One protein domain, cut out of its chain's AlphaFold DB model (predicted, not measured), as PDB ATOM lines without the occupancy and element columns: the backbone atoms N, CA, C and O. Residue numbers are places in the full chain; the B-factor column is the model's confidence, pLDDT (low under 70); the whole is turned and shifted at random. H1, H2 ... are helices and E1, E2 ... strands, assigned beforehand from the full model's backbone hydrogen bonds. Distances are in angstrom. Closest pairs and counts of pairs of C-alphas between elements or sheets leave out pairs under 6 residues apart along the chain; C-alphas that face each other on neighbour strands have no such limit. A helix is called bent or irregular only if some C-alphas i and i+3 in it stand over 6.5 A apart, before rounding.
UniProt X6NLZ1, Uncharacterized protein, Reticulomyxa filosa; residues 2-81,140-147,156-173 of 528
ATOM      1  N   THR A   2     -36.961-104.325  26.915       40.06
ATOM      2  CA  THR A   2     -37.237-105.748  26.690       40.06
ATOM      3  C   THR A   2     -38.412-105.831  25.728       40.06
ATOM      4  O   THR A   2     -39.546-105.606  26.143       40.06
ATOM      5  N   SER A   3     -38.125-106.067  24.445       45.44
ATOM      6  CA  SER A   3     -39.131-106.401  23.436       45.44
ATOM      7  C   SER A   3     -39.982-107.537  24.001       45.44
ATOM      8  O   SER A   3     -39.506-108.663  24.167       45.44
ATOM      9  N   SER A   4     -41.201-107.212  24.433       50.94
ATOM     10  CA  SER A   4     -42.188-108.211  24.808       50.94
ATOM     11  C   SER A   4     -42.401-109.039  23.557       50.94
ATOM     12  O   SER A   4     -42.934-108.512  22.588       50.94
ATOM     13  N   MET A   5     -41.905-110.278  23.545       54.56
ATOM     14  CA  MET A   5     -42.108-111.201  22.432       54.56
ATOM     15  C   MET A   5     -43.609-111.274  22.169       54.56
ATOM     16  O   MET A   5     -44.333-111.916  22.935       54.56
ATOM     17  N   GLU A   6     -44.073-110.555  21.150       57.69
ATOM     18  CA  GLU A   6     -45.467-110.550  20.747       57.69
ATOM     19  C   GLU A   6     -45.811-111.979  20.361       57.69
ATOM     20  O   GLU A   6     -45.304-112.551  19.397       57.69
ATOM     21  N   LYS A   7     -46.608-112.612  21.219       75.38
ATOM     22  CA  LYS A   7     -47.089-113.962  20.987       75.38
ATOM     23  C   LYS A   7     -48.226-113.841  19.986       75.38
ATOM     24  O   LYS A   7     -49.332-113.459  20.358       75.38
ATOM     25  N   LEU A   8     -47.952-114.158  18.727       82.88
ATOM     26  CA  LEU A   8     -48.977-114.183  17.692       82.88
ATOM     27  C   LEU A   8     -49.957-115.323  17.953       82.88
ATOM     28  O   LEU A   8     -49.566-116.490  17.989       82.88
ATOM     29  N   ALA A   9     -51.221-114.975  18.186       86.75
ATOM     30  CA  ALA A   9     -52.262-115.945  18.477       86.75
ATOM     31  C   ALA A   9     -52.825-116.557  17.186       86.75
ATOM     32  O   ALA A   9     -52.987-115.863  16.188       86.75
ATOM     33  N   TYR A  10     -53.184-117.838  17.225       88.31
ATOM     34  CA  TYR A  10     -53.902-118.519  16.146       88.31
ATOM     35  C   TYR A  10     -55.100-119.279  16.699       88.31
ATOM     36  O   TYR A  10     -55.104-119.705  17.855       88.31
ATOM     37  N   LYS A  11     -56.137-119.465  15.883       85.62
ATOM     38  CA  LYS A  11     -57.319-120.232  16.278       85.62
ATOM     39  C   LYS A  11     -57.058-121.715  16.015       85.62
ATOM     40  O   LYS A  11     -56.806-122.118  14.885       85.62
ATOM     41  N   LYS A  12     -57.081-122.542  17.059       85.06
ATOM     42  CA  LYS A  12     -57.034-124.000  16.917       85.06
ATOM     43  C   LYS A  12     -58.365-124.500  16.353       85.06
ATOM     44  O   LYS A  12     -59.402-123.866  16.545       85.06
ATOM     45  N   SER A  13     -58.360-125.697  15.766       79.00
ATOM     46  CA  SER A  13     -59.598-126.379  15.352       79.00
ATOM     47  C   SER A  13     -60.575-126.618  16.510       79.00
ATOM     48  O   SER A  13     -61.774-126.701  16.288       79.00
ATOM     49  N   THR A  14     -60.082-126.663  17.752       82.69
ATOM     50  CA  THR A  14     -60.894-126.766  18.976       82.69
ATOM     51  C   THR A  14     -61.569-125.448  19.381       82.69
ATOM     52  O   THR A  14     -62.258-125.402  20.391       82.69
ATOM     53  N   GLY A  15     -61.339-124.352  18.650       86.31
ATOM     54  CA  GLY A  15     -61.817-123.010  18.995       86.31
ATOM     55  C   GLY A  15     -60.924-122.254  19.986       86.31
ATOM     56  O   GLY A  15     -61.023-121.029  20.078       86.31
ATOM     57  N   GLU A  16     -60.008-122.936  20.678       88.81
ATOM     58  CA  GLU A  16     -59.038-122.296  21.570       88.81
ATOM     59  C   GLU A  16     -58.022-121.441  20.805       88.81
ATOM     60  O   GLU A  16     -57.616-121.772  19.690       88.81
ATOM     61  N   ARG A  17     -57.521-120.378  21.441       88.12
ATOM     62  CA  ARG A  17     -56.405-119.593  20.901       88.12
ATOM     63  C   ARG A  17     -55.070-120.222  21.308       88.12
ATOM     64  O   ARG A  17     -54.747-120.306  22.491       88.12
ATOM     65  N   GLY A  18     -54.307-120.701  20.331       90.50
ATOM     66  CA  GLY A  18     -52.896-121.054  20.487       90.50
ATOM     67  C   GLY A  18     -51.997-119.842  20.259       90.50
ATOM     68  O   GLY A  18     -52.473-118.799  19.826       90.50
ATOM     69  N   HIS A  19     -50.703-119.980  20.546       93.44
ATOM     70  CA  HIS A  19     -49.700-118.965  20.224       93.44
ATOM     71  C   HIS A  19     -48.581-119.600  19.412       93.44
ATOM     72  O   HIS A  19     -48.172-120.726  19.701       93.44
ATOM     73  N   TRP A  20     -48.102-118.877  18.410       94.38
ATOM     74  CA  TRP A  20     -46.952-119.276  17.624       94.38
ATOM     75  C   TRP A  20     -45.651-118.948  18.349       94.38
ATOM     76  O   TRP A  20     -45.528-117.931  19.037       94.38
ATOM     77  N   HIS A  21     -44.656-119.809  18.163       92.88
ATOM     78  CA  HIS A  21     -43.322-119.637  18.718       92.88
ATOM     79  C   HIS A  21     -42.254-119.823  17.643       92.88
ATOM     80  O   HIS A  21     -42.378-120.661  16.752       92.88
ATOM     81  N   ARG A  22     -41.155-119.071  17.755       93.31
ATOM     82  CA  ARG A  22     -39.988-119.258  16.890       93.31
ATOM     83  C   ARG A  22     -39.410-120.666  17.077       93.31
ATOM     84  O   ARG A  22     -39.191-121.097  18.207       93.31
ATOM     85  N   GLY A  23     -39.144-121.355  15.972       91.56
ATOM     86  CA  GLY A  23     -38.688-122.745  15.926       91.56
ATOM     87  C   GLY A  23     -39.792-123.775  16.179       91.56
ATOM     88  O   GLY A  23     -39.489-124.957  16.348       91.56
ATOM     89  N   GLN A  24     -41.059-123.354  16.257       94.00
ATOM     90  CA  GLN A  24     -42.171-124.286  16.396       94.00
ATOM     91  C   GLN A  24     -42.348-125.083  15.093       94.00
ATOM     92  O   GLN A  24     -42.431-124.469  14.026       94.00
ATOM     93  N   PRO A  25     -42.422-126.425  15.163       94.88
ATOM     94  CA  PRO A  25     -42.665-127.272  14.010       94.88
ATOM     95  C   PRO A  25     -44.105-127.104  13.529       94.88
ATOM     96  O   PRO A  25     -45.063-127.091  14.314       94.88
ATOM     97  N   VAL A  26     -44.250-126.987  12.217       96.25
ATOM     98  CA  VAL A  26     -45.515-126.728  11.531       96.25
ATOM     99  C   VAL A  26     -45.634-127.602  10.288       96.25
ATOM    100  O   VAL A  26     -44.637-128.045   9.730       96.25
ATOM    101  N   LYS A  27     -46.863-127.860   9.851       96.88
ATOM    102  CA  LYS A  27     -47.176-128.336   8.504       96.88
ATOM    103  C   LYS A  27     -47.583-127.122   7.671       96.88
ATOM    104  O   LYS A  27     -48.430-126.340   8.106       96.88
ATOM    105  N   VAL A  28     -46.983-126.976   6.497       97.62
ATOM    106  CA  VAL A  28     -47.265-125.917   5.521       97.62
ATOM    107  C   VAL A  28     -47.880-126.549   4.286       97.62
ATOM    108  O   VAL A  28     -47.305-127.474   3.720       97.62
ATOM    109  N   TYR A  29     -49.037-126.062   3.854       97.69
ATOM    110  CA  TYR A  29     -49.658-126.555   2.631       97.69
ATOM    111  C   TYR A  29     -48.956-125.961   1.404       97.69
ATOM    112  O   TYR A  29     -48.971-124.743   1.185       97.69
ATOM    113  N   SER A  30     -48.326-126.823   0.607       96.31
ATOM    114  CA  SER A  30     -47.686-126.444  -0.648       96.31
ATOM    115  C   SER A  30     -48.704-126.526  -1.776       96.31
ATOM    116  O   SER A  30     -49.055-127.617  -2.208       96.31
ATOM    117  N   VAL A  31     -49.150-125.373  -2.284       94.19
ATOM    118  CA  VAL A  31     -50.147-125.306  -3.369       94.19
ATOM    119  C   VAL A  31     -49.653-126.026  -4.626       94.19
ATOM    120  O   VAL A  31     -50.403-126.790  -5.209       94.19
ATOM    121  N   GLY A  32     -48.380-125.860  -4.998       92.94
ATOM    122  CA  GLY A  32     -47.826-126.491  -6.203       92.94
ATOM    123  C   GLY A  32     -47.665-128.014  -6.128       92.94
ATOM    124  O   GLY A  32     -47.374-128.625  -7.145       92.94
ATOM    125  N   LEU A  33     -47.817-128.617  -4.945       91.56
ATOM    126  CA  LEU A  33     -47.755-130.074  -4.756       91.56
ATOM    127  C   LEU A  33     -49.055-130.647  -4.184       91.56
ATOM    128  O   LEU A  33     -49.108-131.836  -3.901       91.56
ATOM    129  N   GLU A  34     -50.035-129.790  -3.895       96.19
ATOM    130  CA  GLU A  34     -51.301-130.144  -3.244       96.19
ATOM    131  C   GLU A  34     -51.156-131.011  -1.974       96.19
ATOM    132  O   GLU A  34     -52.012-131.828  -1.644       96.19
ATOM    133  N   GLN A  35     -50.070-130.818  -1.217       96.31
ATOM    134  CA  GLN A  35     -49.762-131.629  -0.035       96.31
ATOM    135  C   GLN A  35     -49.227-130.805   1.141       96.31
ATOM    136  O   GLN A  35     -48.725-129.685   0.994       96.31
ATOM    137  N   TRP A  36     -49.321-131.389   2.338       97.19
ATOM    138  CA  TRP A  36     -48.776-130.825   3.570       97.19
ATOM    139  C   TRP A  36     -47.294-131.164   3.721       97.19
ATOM    140  O   TRP A  36     -46.928-132.319   3.902       97.19
ATOM    141  N   CYS A  37     -46.451-130.139   3.728       96.88
ATOM    142  CA  CYS A  37     -45.011-130.264   3.892       96.88
ATOM    143  C   CYS A  37     -44.584-129.930   5.331       96.88
ATOM    144  O   CYS A  37     -45.140-129.005   5.935       96.88
ATOM    145  N   PRO A  38     -43.589-130.627   5.903       96.44
ATOM    146  CA  PRO A  38     -43.034-130.263   7.200       96.44
ATOM    147  C   PRO A  38     -42.266-128.937   7.113       96.44
ATOM    148  O   PRO A  38     -41.597-128.648   6.119       96.44
ATOM    149  N   GLY A  39     -42.348-128.137   8.170       96.94
ATOM    150  CA  GLY A  39     -41.723-126.826   8.266       96.94
ATOM    151  C   GLY A  39     -41.473-126.363   9.700       96.94
ATOM    152  O   GLY A  39     -41.808-127.044  10.671       96.94
ATOM    153  N   GLU A  40     -40.891-125.177   9.836       96.19
ATOM    154  CA  GLU A  40     -40.686-124.483  11.104       96.19
ATOM    155  C   GLU A  40     -40.931-122.975  10.970       96.19
ATOM    156  O   GLU A  40     -40.662-122.368   9.929       96.19
ATOM    157  N   ILE A  41     -41.404-122.352  12.051       96.62
ATOM    158  CA  ILE A  41     -41.516-120.889  12.133       96.62
ATOM    159  C   ILE A  41     -40.124-120.297  12.334       96.62
ATOM    160  O   ILE A  41     -39.525-120.445  13.402       96.62
ATOM    161  N   PHE A  42     -39.601-119.600  11.331       95.50
ATOM    162  CA  PHE A  42     -38.257-119.042  11.374       95.50
ATOM    163  C   PHE A  42     -38.194-117.716  12.137       95.50
ATOM    164  O   PHE A  42     -37.323-117.555  13.003       95.50
ATOM    165  N   CYS A  43     -39.104-116.783  11.851       95.69
ATOM    166  CA  CYS A  43     -39.254-115.528  12.587       95.69
ATOM    167  C   CYS A  43     -40.648-114.905  12.411       95.69
ATOM    168  O   CYS A  43     -41.478-115.388  11.644       95.69
ATOM    169  N   PHE A  44     -40.893-113.848  13.182       95.25
ATOM    170  CA  PHE A  44     -42.077-113.002  13.091       95.25
ATOM    171  C   PHE A  44     -41.654-111.710  12.399       95.25
ATOM    172  O   PHE A  44     -40.717-111.064  12.872       95.25
ATOM    173  N   ASN A  45     -42.309-111.369  11.296       94.81
ATOM    174  CA  ASN A  45     -42.061-110.144  10.547       94.81
ATOM    175  C   ASN A  45     -43.327-109.281  10.536       94.81
ATOM    176  O   ASN A  45     -44.403-109.732  10.929       94.81
ATOM    177  N   GLN A  46     -43.182-108.031  10.113       95.31
ATOM    178  CA  GLN A  46     -44.292-107.110   9.912       95.31
ATOM    179  C   GLN A  46     -44.227-106.604   8.472       95.31
ATOM    180  O   GLN A  46     -43.209-106.036   8.073       95.31
ATOM    181  N   ASP A  47     -45.269-106.871   7.695       92.56
ATOM    182  CA  ASP A  47     -45.462-106.359   6.340       92.56
ATOM    183  C   ASP A  47     -46.508-105.231   6.332       92.56
ATOM    184  O   ASP A  47     -46.957-104.759   7.381       92.56
ATOM    185  N   GLU A  48     -46.863-104.747   5.141       94.38
ATOM    186  CA  GLU A  48     -47.862-103.686   4.970       94.38
ATOM    187  C   GLU A  48     -49.271-104.125   5.410       94.38
ATOM    188  O   GLU A  48     -50.100-103.278   5.746       94.38
ATOM    189  N   GLN A  49     -49.551-105.433   5.425       92.38
ATOM    190  CA  GLN A  49     -50.840-106.006   5.811       92.38
ATOM    191  C   GLN A  49     -50.925-106.350   7.306       92.38
ATOM    192  O   GLN A  49     -52.029-106.490   7.838       92.38
ATOM    193  N   GLY A  50     -49.795-106.452   8.007       93.75
ATOM    194  CA  GLY A  50     -49.740-106.667   9.445       93.75
ATOM    195  C   GLY A  50     -48.585-107.565   9.872       93.75
ATOM    196  O   GLY A  50     -47.510-107.576   9.286       93.75
ATOM    197  N   LEU A  51     -48.779-108.293  10.971       92.56
ATOM    198  CA  LEU A  51     -47.790-109.255  11.450       92.56
ATOM    199  C   LEU A  51     -47.899-110.555  10.646       92.56
ATOM    200  O   LEU A  51     -48.959-111.180  10.623       92.56
ATOM    201  N   CYS A  52     -46.790-111.002  10.064       96.06
ATOM    202  CA  CYS A  52     -46.704-112.230   9.284       96.06
ATOM    203  C   CYS A  52     -45.641-113.190   9.836       96.06
ATOM    204  O   CYS A  52     -44.711-112.824  10.564       96.06
ATOM    205  N   LEU A  53     -45.804-114.471   9.518       96.94
ATOM    206  CA  LEU A  53     -44.880-115.538   9.877       96.94
ATOM    207  C   LEU A  53     -43.952-115.822   8.706       96.94
ATOM    208  O   LEU A  53     -44.416-116.194   7.631       96.94
ATOM    209  N   ASP A  54     -42.646-115.722   8.933       97.31
ATOM    210  CA  ASP A  54     -41.647-116.301   8.038       97.31
ATOM    211  C   ASP A  54     -41.547-117.797   8.354       97.31
ATOM    212  O   ASP A  54     -41.056-118.192   9.420       97.31
ATOM    213  N   VAL A  55     -42.067-118.632   7.455       97.50
ATOM    214  CA  VAL A  55     -42.094-120.083   7.618       97.50
ATOM    215  C   VAL A  55     -41.177-120.736   6.596       97.50
ATOM    216  O   VAL A  55     -41.310-120.530   5.387       97.50
ATOM    217  N   ARG A  56     -40.275-121.588   7.083       97.75
ATOM    218  CA  ARG A  56     -39.413-122.427   6.246       97.75
ATOM    219  C   ARG A  56     -39.986-123.824   6.188       97.75
ATOM    220  O   ARG A  56     -40.311-124.389   7.226       97.75
ATOM    221  N   TYR A  57     -40.110-124.377   4.996       97.38
ATOM    222  CA  TYR A  57     -40.664-125.708   4.794       97.38
ATOM    223  C   TYR A  57     -39.877-126.463   3.733       97.38
ATOM    224  O   TYR A  57     -39.183-125.866   2.908       97.38
ATOM    225  N   TRP A  58     -39.956-127.786   3.789       94.06
ATOM    226  CA  TRP A  58     -39.185-128.670   2.925       94.06
ATOM    227  C   TRP A  58     -40.091-129.309   1.885       94.06
ATOM    228  O   TRP A  58     -41.095-129.937   2.220       94.06
ATOM    229  N   VAL A  59     -39.726-129.113   0.624       93.88
ATOM    230  CA  VAL A  59     -40.312-129.772  -0.538       93.88
ATOM    231  C   VAL A  59     -39.204-130.619  -1.128       93.88
ATOM    232  O   VAL A  59     -38.240-130.057  -1.647       93.88
ATOM    233  N   GLU A  60     -39.328-131.941  -1.010       89.94
ATOM    234  CA  GLU A  60     -38.259-132.872  -1.387       89.94
ATOM    235  C   GLU A  60     -36.951-132.483  -0.664       89.94
ATOM    236  O   GLU A  60     -36.949-132.294   0.556       89.94
ATOM    237  N   ASP A  61     -35.860-132.286  -1.405       86.00
ATOM    238  CA  ASP A  61     -34.564-131.857  -0.871       86.00
ATOM    239  C   ASP A  61     -34.378-130.330  -0.842       86.00
ATOM    240  O   ASP A  61     -33.342-129.822  -0.398       86.00
ATOM    241  N   GLN A  62     -35.380-129.563  -1.282       89.75
ATOM    242  CA  GLN A  62     -35.306-128.108  -1.350       89.75
ATOM    243  C   GLN A  62     -36.000-127.447  -0.158       89.75
ATOM    244  O   GLN A  62     -37.175-127.670   0.139       89.75
ATOM    245  N   MET A  63     -35.272-126.554   0.512       94.38
ATOM    246  CA  MET A  63     -35.839-125.678   1.534       94.38
ATOM    247  C   MET A  63     -36.473-124.460   0.861       94.38
ATOM    248  O   MET A  63     -35.784-123.685   0.196       94.38
ATOM    249  N   LYS A  64     -37.771-124.263   1.075       96.81
ATOM    250  CA  LYS A  64     -38.529-123.102   0.605       96.81
ATOM    251  C   LYS A  64     -38.932-122.222   1.786       96.81
ATOM    252  O   LYS A  64     -38.983-122.672   2.929       96.81
ATOM    253  N   THR A  65     -39.193-120.952   1.500       97.06
ATOM    254  CA  THR A  65     -39.626-119.960   2.492       97.06
ATOM    255  C   THR A  65     -40.932-119.336   2.023       97.06
ATOM    256  O   THR A  65     -41.089-119.079   0.830       97.06
ATOM    257  N   LYS A  66     -41.878-119.118   2.938       96.94
ATOM    258  CA  LYS A  66     -43.159-118.472   2.647       96.94
ATOM    259  C   LYS A  66     -43.551-117.557   3.800       96.94
ATOM    260  O   LYS A  66     -43.458-117.957   4.959       96.94
ATOM    261  N   PHE A  67     -44.018-116.360   3.463       96.88
ATOM    262  CA  PHE A  67     -44.655-115.460   4.416       96.88
ATOM    263  C   PHE A  67     -46.138-115.809   4.498       96.88
ATOM    264  O   PHE A  67     -46.819-115.879   3.474       96.88
ATOM    265  N   LEU A  68     -46.613-116.115   5.700       96.88
ATOM    266  CA  LEU A  68     -47.984-116.553   5.939       96.88
ATOM    267  C   LEU A  68     -48.621-115.728   7.050       96.88
ATOM    268  O   LEU A  68     -47.979-115.426   8.054       96.88
ATOM    269  N   ASP A  69     -49.905-115.422   6.891       95.69
ATOM    270  CA  ASP A  69     -50.715-114.880   7.978       95.69
ATOM    271  C   ASP A  69     -50.725-115.883   9.157       95.69
ATOM    272  O   ASP A  69     -50.879-117.091   8.927       95.69
ATOM    273  N   PRO A  70     -50.579-115.435  10.418       95.19
ATOM    274  CA  PRO A  70     -50.694-116.288  11.602       95.19
ATOM    275  C   PRO A  70     -51.982-117.121  11.678       95.19
ATOM    276  O   PRO A  70     -52.002-118.158  12.346       95.19
ATOM    277  N   SER A  71     -53.047-116.666  11.022       93.69
ATOM    278  CA  SER A  71     -54.353-117.317  10.916       93.69
ATOM    279  C   SER A  71     -54.567-118.086   9.606       93.69
ATOM    280  O   SER A  71     -55.653-118.615   9.393       93.69
ATOM    281  N   SER A  72     -53.549-118.179   8.742       95.38
ATOM    282  CA  SER A  72     -53.652-118.839   7.440       95.38
ATOM    283  C   SER A  72     -54.032-120.317   7.561       95.38
ATOM    284  O   SER A  72     -53.358-121.090   8.244       95.38
ATOM    285  N   ASP A  73     -55.034-120.741   6.786       95.44
ATOM    286  CA  ASP A  73     -55.442-122.149   6.674       95.44
ATOM    287  C   ASP A  73     -54.359-123.051   6.065       95.44
ATOM    288  O   ASP A  73     -54.437-124.273   6.186       95.44
ATOM    289  N   HIS A  74     -53.329-122.467   5.441       97.12
ATOM    290  CA  HIS A  74     -52.168-123.178   4.897       97.12
ATOM    291  C   HIS A  74     -51.086-123.467   5.940       97.12
ATOM    292  O   HIS A  74     -50.020-123.974   5.582       97.12
ATOM    293  N   LEU A  75     -51.330-123.149   7.212       96.69
ATOM    294  CA  LEU A  75     -50.389-123.363   8.298       96.69
ATOM    295  C   LEU A  75     -51.055-124.123   9.444       96.69
ATOM    296  O   LEU A  75     -52.081-123.711   9.979       96.69
ATOM    297  N   ARG A  76     -50.457-125.242   9.863       95.69
ATOM    298  CA  ARG A  76     -50.961-126.048  10.983       95.69
ATOM    299  C   ARG A  76     -49.844-126.378  11.970       95.69
ATOM    300  O   ARG A  76     -48.769-126.792  11.545       95.69
ATOM    301  N   PRO A  77     -50.065-126.252  13.288       94.81
ATOM    302  CA  PRO A  77     -49.085-126.701  14.271       94.81
ATOM    303  C   PRO A  77     -48.995-128.232  14.260       94.81
ATOM    304  O   PRO A  77     -50.028-128.907  14.233       94.81
ATOM    305  N   ILE A  78     -47.786-128.792  14.349       93.25
ATOM    306  CA  ILE A  78     -47.636-130.236  14.580       93.25
ATOM    307  C   ILE A  78     -47.852-130.506  16.072       93.25
ATOM    308  O   ILE A  78     -47.118-129.999  16.923       93.25
ATOM    309  N   ARG A  79     -48.916-131.250  16.399       84.25
ATOM    310  CA  ARG A  79     -49.267-131.612  17.782       84.25
ATOM    311  C   ARG A  79     -48.280-132.659  18.319       84.25
ATOM    312  O   ARG A  79     -47.668-133.384  17.550       84.25
ATOM    313  N   GLY A  80     -48.107-132.709  19.640       71.06
ATOM    314  CA  GLY A  80     -47.423-133.820  20.324       71.06
ATOM    315  C   GLY A  80     -45.939-133.634  20.666       71.06
ATOM    316  O   GLY A  80     -45.467-134.274  21.596       71.06
ATOM    317  N   VAL A  81     -45.198-132.724  20.023       57.28
ATOM    318  CA  VAL A  81     -43.713-132.793  20.091       57.28
ATOM    319  C   VAL A  81     -43.046-131.571  20.732       57.28
ATOM    320  O   VAL A  81     -41.883-131.616  21.148       57.28
ATOM    321  N   TRP A 140     -24.539-127.688  20.047       67.12
ATOM    322  CA  TRP A 140     -24.521-127.966  18.612       67.12
ATOM    323  C   TRP A 140     -24.265-129.457  18.351       67.12
ATOM    324  O   TRP A 140     -23.502-130.113  19.056       67.12
ATOM    325  N   LEU A 141     -24.969-130.003  17.372       73.31
ATOM    326  CA  LEU A 141     -24.885-131.347  16.838       73.31
ATOM    327  C   LEU A 141     -24.402-131.209  15.394       73.31
ATOM    328  O   LEU A 141     -25.043-130.542  14.586       73.31
ATOM    329  N   LYS A 142     -23.268-131.818  15.067       82.50
ATOM    330  CA  LYS A 142     -22.780-131.867  13.691       82.50
ATOM    331  C   LYS A 142     -23.433-133.058  12.998       82.50
ATOM    332  O   LYS A 142     -23.034-134.193  13.237       82.50
ATOM    333  N   LEU A 143     -24.450-132.808  12.177       80.00
ATOM    334  CA  LEU A 143     -24.985-133.827  11.280       80.00
ATOM    335  C   LEU A 143     -24.017-133.994  10.117       80.00
ATOM    336  O   LEU A 143     -23.648-133.005   9.485       80.00
ATOM    337  N   GLN A 144     -23.611-135.228   9.840       80.19
ATOM    338  CA  GLN A 144     -22.832-135.577   8.660       80.19
ATOM    339  C   GLN A 144     -23.631-136.574   7.832       80.19
ATOM    340  O   GLN A 144     -24.185-137.523   8.380       80.19
ATOM    341  N   TRP A 145     -23.703-136.354   6.527       84.56
ATOM    342  CA  TRP A 145     -24.318-137.287   5.589       84.56
ATOM    343  C   TRP A 145     -23.482-137.335   4.317       84.56
ATOM    344  O   TRP A 145     -22.764-136.390   3.994       84.56
ATOM    345  N   ARG A 146     -23.533-138.459   3.610       80.12
ATOM    346  CA  ARG A 146     -22.873-138.617   2.315       80.12
ATOM    347  C   ARG A 146     -23.905-138.364   1.226       80.12
ATOM    348  O   ARG A 146     -24.987-138.936   1.285       80.12
ATOM    349  N   MET A 147     -23.579-137.502   0.271       68.00
ATOM    350  CA  MET A 147     -24.280-137.451  -1.011       68.00
ATOM    351  C   MET A 147     -23.382-138.076  -2.062       68.00
ATOM    352  O   MET A 147     -22.197-137.756  -2.135       68.00
ATOM    353  N   LEU A 156     -18.823-136.188   1.453       80.56
ATOM    354  CA  LEU A 156     -19.249-136.045   2.843       80.56
ATOM    355  C   LEU A 156     -19.655-134.591   3.106       80.56
ATOM    356  O   LEU A 156     -18.816-133.691   3.111       80.56
ATOM    357  N   MET A 157     -20.937-134.374   3.366       82.25
ATOM    358  CA  MET A 157     -21.499-133.089   3.762       82.25
ATOM    359  C   MET A 157     -21.650-133.039   5.280       82.25
ATOM    360  O   MET A 157     -21.895-134.055   5.933       82.25
ATOM    361  N   SER A 158     -21.499-131.851   5.868       79.56
ATOM    362  CA  SER A 158     -21.750-131.660   7.294       79.56
ATOM    363  C   SER A 158     -22.446-130.343   7.587       79.56
ATOM    364  O   SER A 158     -22.106-129.325   6.989       79.56
ATOM    365  N   LYS A 159     -23.377-130.358   8.540       81.75
ATOM    366  CA  LYS A 159     -24.076-129.172   9.028       81.75
ATOM    367  C   LYS A 159     -24.141-129.195  10.544       81.75
ATOM    368  O   LYS A 159     -24.609-130.160  11.146       81.75
ATOM    369  N   GLU A 160     -23.680-128.116  11.156       77.38
ATOM    370  CA  GLU A 160     -23.816-127.908  12.590       77.38
ATOM    371  C   GLU A 160     -25.195-127.328  12.875       77.38
ATOM    372  O   GLU A 160     -25.587-126.284  12.356       77.38
ATOM    373  N   LEU A 161     -25.964-128.050  13.675       74.62
ATOM    374  CA  LEU A 161     -27.324-127.704  14.040       74.62
ATOM    375  C   LEU A 161     -27.417-127.641  15.541       74.62
ATOM    376  O   LEU A 161     -26.810-128.445  16.234       74.62
ATOM    377  N   ALA A 162     -28.197-126.720  16.083       70.44
ATOM    378  CA  ALA A 162     -28.456-126.771  17.507       70.44
ATOM    379  C   ALA A 162     -29.085-128.134  17.875       70.44
ATOM    380  O   ALA A 162     -29.909-128.646  17.122       70.44
ATOM    381  N   ARG A 163     -28.761-128.726  19.031       64.62
ATOM    382  CA  ARG A 163     -29.373-130.003  19.482       64.62
ATOM    383  C   ARG A 163     -30.904-129.943  19.592       64.62
ATOM    384  O   ARG A 163     -31.575-130.966  19.627       64.62
ATOM    385  N   PHE A 164     -31.456-128.736  19.669       60.12
ATOM    386  CA  PHE A 164     -32.890-128.456  19.672       60.12
ATOM    387  C   PHE A 164     -33.449-128.087  18.286       60.12
ATOM    388  O   PHE A 164     -34.628-127.767  18.183       60.12
ATOM    389  N   SER A 165     -32.626-128.124  17.235       62.06
ATOM    390  CA  SER A 165     -33.046-127.900  15.852       62.06
ATOM    391  C   SER A 165     -33.980-129.017  15.391       62.06
ATOM    392  O   SER A 165     -33.765-130.192  15.699       62.06
ATOM    393  N   PHE A 166     -35.007-128.645  14.629       57.91
ATOM    394  CA  PHE A 166     -36.031-129.564  14.137       57.91
ATOM    395  C   PHE A 166     -35.448-130.743  13.330       57.91
ATOM    396  O   PHE A 166     -35.957-131.857  13.438       57.91
ATOM    397  N   TRP A 167     -34.338-130.536  12.606       59.78
ATOM    398  CA  TRP A 167     -33.630-131.569  11.831       59.78
ATOM    399  C   TRP A 167     -33.258-132.803  12.659       59.78
ATOM    400  O   TRP A 167     -33.210-133.907  12.126       59.78
ATOM    401  N   VAL A 168     -32.976-132.615  13.952       63.03
ATOM    402  CA  VAL A 168     -32.559-133.691  14.860       63.03
ATOM    403  C   VAL A 168     -33.768-134.458  15.405       63.03
ATOM    404  O   VAL A 168     -33.639-135.617  15.773       63.03
ATOM    405  N   ARG A 169     -34.953-133.830  15.451       57.62
ATOM    406  CA  ARG A 169     -36.157-134.402  16.079       57.62
ATOM    407  C   ARG A 169     -37.124-135.073  15.103       57.62
ATOM    408  O   ARG A 169     -37.889-135.913  15.545       57.62
ATOM    409  N   TYR A 170     -37.117-134.699  13.821       52.81
ATOM    410  CA  TYR A 170     -38.187-135.073  12.879       52.81
ATOM    411  C   TYR A 170     -37.786-135.990  11.719       52.81
ATOM    412  O   TYR A 170     -38.658-136.371  10.949       52.81
ATOM    413  N   ARG A 171     -36.516-136.398  11.583       51.66
ATOM    414  CA  ARG A 171     -36.159-137.459  10.613       51.66
ATOM    415  C   ARG A 171     -36.527-138.876  11.075       51.66
ATOM    416  O   ARG A 171     -36.371-139.811  10.305       51.66
ATOM    417  N   TYR A 172     -37.051-139.010  12.290       38.25
ATOM    418  CA  TYR A 172     -37.644-140.236  12.811       38.25
ATOM    419  C   TYR A 172     -38.940-139.871  13.547       38.25
ATOM    420  O   TYR A 172     -38.923-139.764  14.775       38.25
ATOM    421  N   PRO A 173     -40.054-139.582  12.848       39.06
ATOM    422  CA  PRO A 173     -41.342-139.685  13.519       39.06
ATOM    423  C   PRO A 173     -41.462-141.128  14.031       39.06
ATOM    424  O   PRO A 173     -41.133-142.070  13.309       39.06
TER     425      PRO A 173
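AT A GLANCE: This is residues 2 to 81, 140 to 147 and 156 to 173 of the 528 residues of an uncharacterized protein of Reticulomyxa filosa (UniProt X6NLZ1). A strongly twisted sheet of five strands folds back on itself at the bent strand E4, with E6 and E5 in one leaf facing E3 and E7 in the other. A small hairpin, E1 and E2, lies at one end of the whole, and a separate ribbon of two strands, E8 and E9, lies at the other, with the short helix H1 between the ribbon and the folded sheet. The printed part has 106 residues, with nine named strands, E1 to E9, followed by one named helix, H1; the class is mostly strand. The large sheet has the order E6, E5, E4, E3, E7 and is antiparallel throughout. The whole is compact, with a radius of gyration of the C-alphas of 15.0 A and spans of 44 by 40 by 30 A.

HOW THE PARTS SIT: E1, residues 9 to 11, and E2, residues 17 to 19, form an antiparallel hairpin, with N 10 and O 18 2.9 A apart, within hydrogen-bond range. Both are apart from the strands of the large sheet. E3, residues 25 to 30, E4, residues 35 to 46, E5, residues 51 to 59, and E6, residues 62 to 68, make a meander, each strand the antiparallel neighbour of the one before. Within hydrogen-bond range are N 28 and O 37 between E3 and E4, 2.8 A; N 52 and O 45 between E4 and E5, 2.8 A; and N 55 and O 66 between E5 and E6, 2.9 A. E4 bends by 78 degrees at residue 38 and is the hinge of the folded sheet, one sheet bent back on itself into two leaves. Across the leaves, the closest C-alphas of E3 and E5 are those of Val 28 and Tyr 57, 6.6 A apart. E7, residues 75 to 77, is an edge strand antiparallel to E3, with N 27 and O 76 2.8 A apart. E8, residues 140 to 147, and E9, residues 156 to 162, are antiparallel, with N 143 and O 159 2.8 A apart; both are apart from the large sheet's strands. H1, residues 166 to 169, only grazes that sheet; its closest C-alphas with E3 are those of Phe 166 and Pro 25, 7.0 A apart. H1 is too short for an O i to N i+4 pair; its one O i to N i+3 pair is within range.

IN THESE COORDINATES: E1 begins at C-alpha 9 (-52.262, -115.945, 18.477). E4 is 27.0 A long, E5 24.9 A, E8 21.8 A, E9 19.6 A and E6 18.6 A. H1 ends at C-alpha 169 (-36.157, -134.402, 16.079).

THE WHOLE: The C-alphas farthest apart are those of Gly 15 and Leu 156, 47.4 A. Residues 82 to 139 and 148 to 155 are not printed; the gaps between C-alphas are 19.8 A and 6.5 A. Of the links printed whole, E6 to E7 is short and the others are tight. Mean pLDDT of the printed part is 84.4; residues 2 to 6, 81, 140, 147 and 163 to 173 are under 70.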